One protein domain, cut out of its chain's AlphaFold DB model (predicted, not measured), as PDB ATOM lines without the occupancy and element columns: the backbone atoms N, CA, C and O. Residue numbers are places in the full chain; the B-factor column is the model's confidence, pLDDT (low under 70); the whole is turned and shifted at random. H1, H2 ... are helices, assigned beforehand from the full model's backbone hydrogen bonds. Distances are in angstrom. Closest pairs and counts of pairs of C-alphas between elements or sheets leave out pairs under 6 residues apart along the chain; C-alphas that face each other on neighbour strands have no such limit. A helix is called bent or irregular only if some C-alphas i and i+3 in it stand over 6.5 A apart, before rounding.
ATOM      1  N   TYR A  47      41.377  26.841   8.094       91.58
ATOM      2  CA  TYR A  47      41.102  26.654   6.662       91.58
ATOM      3  C   TYR A  47      39.639  26.273   6.415       91.58
ATOM      4  O   TYR A  47      38.981  26.898   5.586       91.58
ATOM      5  N   LEU A  48      39.101  25.317   7.181       93.46
ATOM      6  CA  LEU A  48      37.703  24.890   7.074       93.46
ATOM      7  C   LEU A  48      36.728  26.039   7.378       93.46
ATOM      8  O   LEU A  48      35.821  26.294   6.589       93.46
ATOM      9  N   ARG A  49      36.956  26.808   8.453       94.75
ATOM     10  CA  ARG A  49      36.166  28.020   8.757       94.75
ATOM     11  C   ARG A  49      36.273  29.076   7.652       94.75
ATOM     12  O   ARG A  49      35.285  29.741   7.347       94.75
ATOM     13  N   GLY A  50      37.453  29.236   7.053       92.41
ATOM     14  CA  GLY A  50      37.664  30.096   5.887       92.41
ATOM     15  C   GLY A  50      36.855  29.632   4.673       92.41
ATOM     16  O   GLY A  50      36.231  30.453   4.004       92.41
ATOM     17  N   GLY A  51      36.791  28.318   4.443       89.71
ATOM     18  CA  GLY A  51      35.915  27.693   3.452       89.71
ATOM     19  C   GLY A  51      34.433  27.951   3.729       89.71
ATOM     20  O   GLY A  51      33.713  28.369   2.825       89.71
ATOM     21  N   CYS A  52      33.987  27.819   4.984       94.27
ATOM     22  CA  CYS A  52      32.608  28.125   5.380       94.27
ATOM     23  C   CYS A  52      32.205  29.572   5.061       94.27
ATOM     24  O   CYS A  52      31.073  29.818   4.657       94.27
ATOM     25  N   ASN A  53      33.129  30.531   5.184       92.32
ATOM     26  CA  ASN A  53      32.869  31.938   4.861       92.32
ATOM     27  C   ASN A  53      32.642  32.195   3.357       92.32
ATOM     28  O   ASN A  53      32.218  33.291   2.994       92.32
ATOM     29  N   ARG A  54      32.924  31.215   2.485       89.72
ATOM     30  CA  ARG A  54      32.636  31.281   1.043       89.72
ATOM     31  C   ARG A  54      31.242  30.757   0.682       89.72
ATOM     32  O   ARG A  54      30.837  30.874  -0.470       89.72
ATOM     33  N   LEU A  55      30.513  30.176   1.639       89.67
ATOM     34  CA  LEU A  55      29.158  29.669   1.424       89.67
ATOM     35  C   LEU A  55      28.118  30.807   1.441       89.67
ATOM     36  O   LEU A  55      28.370  31.872   2.011       89.67
ATOM     37  N   PRO A  56      26.916  30.594   0.865       92.44
ATOM     38  CA  PRO A  56      25.791  31.512   1.029       92.44
ATOM     39  C   PRO A  56      25.532  31.843   2.504       92.44
ATOM     40  O   PRO A  56      25.655  30.971   3.362       92.44
ATOM     41  N   LYS A  57      25.105  33.081   2.803       93.40
ATOM     42  CA  LYS A  57      24.953  33.602   4.181       93.40
ATOM     43  C   LYS A  57      24.206  32.660   5.137       93.40
ATOM     44  O   LYS A  57      24.600  32.541   6.291       93.40
ATOM     45  N   ALA A  58      23.170  31.975   4.652       95.64
ATOM     46  CA  ALA A  58      22.370  31.032   5.437       95.64
ATOM     47  C   ALA A  58      23.141  29.773   5.892       95.64
ATOM     48  O   ALA A  58      22.726  29.124   6.845       95.64
ATOM     49  N   LEU A  59      24.246  29.426   5.226       94.92
ATOM     50  CA  LEU A  59      25.055  28.233   5.493       94.92
ATOM     51  C   LEU A  59      26.372  28.537   6.215       94.92
ATOM     52  O   LEU A  59      27.006  27.605   6.707       94.92
ATOM     53  N   ILE A  60      26.779  29.810   6.311       92.96
ATOM     54  CA  ILE A  60      28.056  30.191   6.937       92.96
ATOM     55  C   ILE A  60      28.112  29.698   8.388       92.96
ATOM     56  O   ILE A  60      29.035  28.970   8.742       92.96
ATOM     57  N   TRP A  61      27.129  30.064   9.217       96.78
ATOM     58  CA  TRP A  61      27.119  29.691  10.636       96.78
ATOM     59  C   TRP A  61      26.927  28.191  10.863       96.78
ATOM     60  O   TRP A  61      27.788  27.616  11.518       96.78
ATOM     61  N   PRO A  62      25.949  27.507  10.230       96.91
ATOM     62  CA  PRO A  62      25.841  26.051  10.345       96.91
ATOM     63  C   PRO A  62      27.124  25.297   9.961       96.91
ATOM     64  O   PRO A  62      27.488  24.321  10.612       96.91
ATOM     65  N   CYS A  63      27.838  25.751   8.924       97.35
ATOM     66  CA  CYS A  63      29.121  25.165   8.534       97.35
ATOM     67  C   CYS A  63      30.201  25.396   9.596       97.35
ATOM     68  O   CYS A  63      30.941  24.474   9.937       97.35
ATOM     69  N   ARG A  64      30.297  26.614  10.138       96.60
ATOM     70  CA  ARG A  64      31.279  26.940  11.181       96.60
ATOM     71  C   ARG A  64      31.004  26.176  12.471       96.60
ATOM     72  O   ARG A  64      31.940  25.601  13.008       96.60
ATOM     73  N   ASP A  65      29.745  26.089  12.889       96.70
ATOM     74  CA  ASP A  65      29.326  25.328  14.068       96.70
ATOM     75  C   ASP A  65      29.668  23.842  13.914       96.70
ATOM     76  O   ASP A  65      30.156  23.209  14.849       96.70
ATOM     77  N   LEU A  66      29.495  23.284  12.707       96.77
ATOM     78  CA  LEU A  66      29.935  21.925  12.401       96.77
ATOM     79  C   LEU A  66      31.455  21.779  12.560       96.77
ATOM     80  O   LEU A  66      31.901  20.857  13.238       96.77
ATOM     81  N   VAL A  67      32.250  22.685  11.983       95.51
ATOM     82  CA  VAL A  67      33.718  22.665  12.131       95.51
ATOM     83  C   VAL A  67      34.135  22.807  13.597       95.51
ATOM     84  O   VAL A  67      35.057  22.123  14.032       95.51
ATOM     85  N   ASP A  68      33.458  23.656  14.367       93.42
ATOM     86  CA  ASP A  68      33.744  23.879  15.788       93.42
ATOM     87  C   ASP A  68      33.339  22.679  16.657       93.42
ATOM     88  O   ASP A  68      34.005  22.388  17.650       93.42
ATOM     89  N   SER A  69      32.307  21.933  16.254       95.23
ATOM     90  CA  SER A  69      31.902  20.683  16.911       95.23
ATOM     91  C   SER A  69      32.882  19.526  16.677       95.23
ATOM     92  O   SER A  69      32.925  18.581  17.468       95.23
ATOM     93  N   MET A  70      33.692  19.590  15.611       91.98
ATOM     94  CA  MET A  70      34.732  18.600  15.334       91.98
ATOM     95  C   MET A  70      35.890  18.788  16.325       91.98
ATOM     96  O   MET A  70      36.817  19.565  16.115       91.98
ATOM     97  N   ASN A  71      35.857  18.059  17.437       85.64
ATOM     98  CA  ASN A  71      36.919  18.083  18.441       85.64
ATOM     99  C   ASN A  71      38.052  17.101  18.085       85.64
ATOM    100  O   ASN A  71      38.236  16.097  18.765       85.64
ATOM    101  N   LEU A  72      38.779  17.357  16.990       92.40
ATOM    102  CA  LEU A  72      39.794  16.434  16.451       92.40
ATOM    103  C   LEU A  72      41.219  16.679  16.972       92.40
ATOM    104  O   LEU A  72      42.174  16.216  16.354       92.40
ATOM    105  N   TRP A  73      41.401  17.422  18.068       91.76
ATOM    106  CA  TRP A  73      42.737  17.791  18.563       91.76
ATOM    107  C   TRP A  73      43.646  16.583  18.803       91.76
ATOM    108  O   TRP A  73      44.799  16.609  18.375       91.76
ATOM    109  N   ASP A  74      43.111  15.524  19.409       93.27
ATOM    110  CA  ASP A  74      43.879  14.326  19.757       93.27
ATOM    111  C   ASP A  74      44.051  13.378  18.560       93.27
ATOM    112  O   ASP A  74      45.047  12.666  18.453       93.27
ATOM    113  N   GLN A  75      43.092  13.373  17.629       94.44
ATOM    114  CA  GLN A  75      43.029  12.429  16.508       94.44
ATOM    115  C   GLN A  75      43.685  12.965  15.233       94.44
ATOM    116  O   GLN A  75      43.963  12.200  14.308       94.44
ATOM    117  N   TYR A  76      43.924  14.274  15.141       95.84
ATOM    118  CA  TYR A  76      44.396  14.889  13.903       95.84
ATOM    119  C   TYR A  76      45.757  14.357  13.454       95.84
ATOM    120  O   TYR A  76      45.968  14.162  12.261       95.84
ATOM    121  N   SER A  77      46.662  14.071  14.391       94.76
ATOM    122  CA  SER A  77      47.971  13.479  14.086       94.76
ATOM    123  C   SER A  77      47.839  12.101  13.427       94.76
ATOM    124  O   SER A  77      48.564  11.803  12.481       94.76
ATOM    125  N   THR A  78      46.872  11.291  13.866       95.82
ATOM    126  CA  THR A  78      46.535   9.996  13.257       95.82
ATOM    127  C   THR A  78      45.875  10.162  11.888       95.82
ATOM    128  O   THR A  78      46.141   9.382  10.978       95.82
ATOM    129  N   LEU A  79      45.033  11.185  11.712       94.21
ATOM    130  CA  LEU A  79      44.349  11.455  10.443       94.21
ATOM    131  C   LEU A  79      45.267  12.083   9.388       94.21
ATOM    132  O   LEU A  79      45.051  11.884   8.193       94.21
ATOM    133  N   TYR A  80      46.287  12.832   9.806       96.55
ATOM    134  CA  TYR A  80      47.121  13.651   8.928       96.55
ATOM    135  C   TYR A  80      47.704  12.891   7.720       96.55
ATOM    136  O   TYR A  80      47.529  13.380   6.602       96.55
ATOM    137  N   PRO A  81      48.300  11.686   7.861       97.27
ATOM    138  CA  PRO A  81      48.801  10.934   6.708       97.27
ATOM    139  C   PRO A  81      47.715  10.627   5.667       97.27
ATOM    140  O   PRO A  81      47.971  10.696   4.466       97.27
ATOM    141  N   HIS A  82      46.488  10.345   6.113       96.56
ATOM    142  CA  HIS A  82      45.356  10.071   5.229       96.56
ATOM    143  C   HIS A  82      44.845  11.335   4.536       96.56
ATOM    144  O   HIS A  82      44.472  11.273   3.369       96.56
ATOM    145  N   ILE A  83      44.863  12.483   5.219       95.00
ATOM    146  CA  ILE A  83      44.502  13.776   4.621       95.00
ATOM    147  C   ILE A  83      45.509  14.147   3.525       95.00
ATOM    148  O   ILE A  83      45.105  14.567   2.441       95.00
ATOM    149  N   VAL A  84      46.807  13.953   3.781       95.99
ATOM    150  CA  VAL A  84      47.869  14.178   2.787       95.99
ATOM    151  C   VAL A  84      47.700  13.251   1.585       95.99
ATOM    152  O   VAL A  84      47.797  13.701   0.446       95.99
ATOM    153  N   GLU A  85      47.425  11.965   1.809       95.99
ATOM    154  CA  GLU A  85      47.200  11.029   0.705       95.99
ATOM    155  C   GLU A  85      45.942  11.387  -0.094       95.99
ATOM    156  O   GLU A  85      45.984  11.432  -1.321       95.99
ATOM    157  N   PHE A  86      44.843  11.731   0.580       93.66
ATOM    158  CA  PHE A  86      43.625  12.191  -0.080       93.66
ATOM    159  C   PHE A  86      43.873  13.440  -0.934       93.66
ATOM    160  O   PHE A  86      43.428  13.491  -2.079       93.66
ATOM    161  N   HIS A  87      44.627  14.414  -0.418       92.53
ATOM    162  CA  HIS A  87      45.028  15.611  -1.161       92.53
ATOM    163  C   HIS A  87      45.822  15.256  -2.424       92.53
ATOM    164  O   HIS A  87      45.449  15.690  -3.513       92.53
ATOM    165  N   LYS A  88      46.826  14.375  -2.326       92.66
ATOM    166  CA  LYS A  88      47.585  13.889  -3.494       92.66
ATOM    167  C   LYS A  88      46.693  13.214  -4.535       92.66
ATOM    168  O   LYS A  88      46.866  13.445  -5.731       92.66
ATOM    169  N   GLN A  89      45.760  12.367  -4.102       93.50
ATOM    170  CA  GLN A  89      44.854  11.656  -5.008       93.50
ATOM    171  C   GLN A  89      43.852  12.608  -5.670       93.50
ATOM    172  O   GLN A  89      43.648  12.528  -6.880       93.50
ATOM    173  N   ALA A  90      43.297  13.559  -4.915       89.96
ATOM    174  CA  ALA A  90      42.459  14.619  -5.465       89.96
ATOM    175  C   ALA A  90      43.223  15.423  -6.526       89.96
ATOM    176  O   ALA A  90      42.691  15.674  -7.603       89.96
ATOM    177  N   CYS A  91      44.495  15.737  -6.280       90.75
ATOM    178  CA  CYS A  91      45.320  16.459  -7.241       90.75
ATOM    179  C   CYS A  91      45.618  15.687  -8.521       90.75
ATOM    180  O   CYS A  91      45.572  16.274  -9.594       90.75
ATOM    181  N   LYS A  92      45.836  14.372  -8.439       90.01
ATOM    182  CA  LYS A  92      45.955  13.525  -9.638       90.01
ATOM    183  C   LYS A  92      44.665  13.466 -10.455       90.01
ATOM    184  O   LYS A  92      44.724  13.299 -11.665       90.01
ATOM    185  N   MET A  93      43.510  13.529  -9.794       86.72
ATOM    186  CA  MET A  93      42.209  13.428 -10.456       86.72
ATOM    187  C   MET A  93      41.770  14.752 -11.089       86.72
ATOM    188  O   MET A  93      41.061  14.745 -12.093       86.72
ATOM    189  N   LEU A  94      42.134  15.878 -10.478       82.69
ATOM    190  CA  LEU A  94      41.587  17.182 -10.826       82.69
ATOM    191  C   LEU A  94      42.444  17.991 -11.825       82.69
ATOM    192  O   LEU A  94      41.911  18.997 -12.300       82.69
ATOM    193  N   CYS A  95      43.702  17.599 -12.135       82.17
ATOM    194  CA  CYS A  95      44.712  18.473 -12.788       82.17
ATOM    195  C   CYS A  95      45.490  17.975 -14.019       82.17
ATOM    196  O   CYS A  95      45.977  16.832 -13.989       82.17
TER     197      CYS A  95
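This is residues 47 to 95 of the 95 residues of an uncharacterized protein of Caenorhabditis elegans (UniProt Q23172). This is an open U of helices: H2 makes one arm, the longer H3 makes the other, residues 70 to 75 make the base between them, and the short H1 folds back on H2. The two arms do not meet across the gap, and residues 69 to 95, of which 76 to 94 belong to H3, stand free of the rest. The printed part has 49 residues, with three named helices in the order H1, H2, H3 and no named strand, and its class is all helix. It is loose, with a radius of gyration of the C-alphas of 13.4 A, and its outline is flat, with spans of 33 by 32 by 11 A.

H1, residues 47 to 52, touches H2, residues 57 to 69, with 10 pairs of C-alphas within 8 A. Their closest C-alphas are those of Cys 52 and Ile 60, 5.2 A apart. The two run opposite ways at a tilt of 37 degrees, only just steep, and form a helical hairpin. Their centres are 9.2 A apart. H3, residues 76 to 94, touches no helix: it is apart from H1 and apart from H2. In H1 every O i to N i+4 pair is within hydrogen-bond range, while in H2 it is 7 of 9 pairs and in H3 13 of 15.

H1 begins at Tyr 47, with its C-alpha at (41.102, 26.654, 6.662), and ends at Cys 52. H2 runs from Lys 57, C-alpha at (24.953, 33.602, 4.181), to Ser 69, and measures 19.4 A from first to last C-alpha. It is irregular, with C-alphas 58 and 61 lying 7.2 A apart. H3 runs from Tyr 76 to Leu 94, C-alpha at (41.587, 17.182, -10.826), and measures 25.0 A from first to last C-alpha. It is irregular, but only just, with C-alphas 78 and 81 lying 7.0 A apart. It has a kink of 26 degrees near residue 83.

The two C-alphas farthest apart are those of Lys 57 and Thr 78, at 33.2 A. From the first printed C-alpha, that of Tyr 47, to the last, that of Cys 95, the distance is 21.4 A. The printed part has no cut, and Cys 95 is the chain's last residue. The link from H1 to H2, with 4 residues between them, is tight. The link from H2 to H3, with 6 residues between them, is short but not tight. The mean pLDDT of the printed part is 93.2, and no printed residue is under 70.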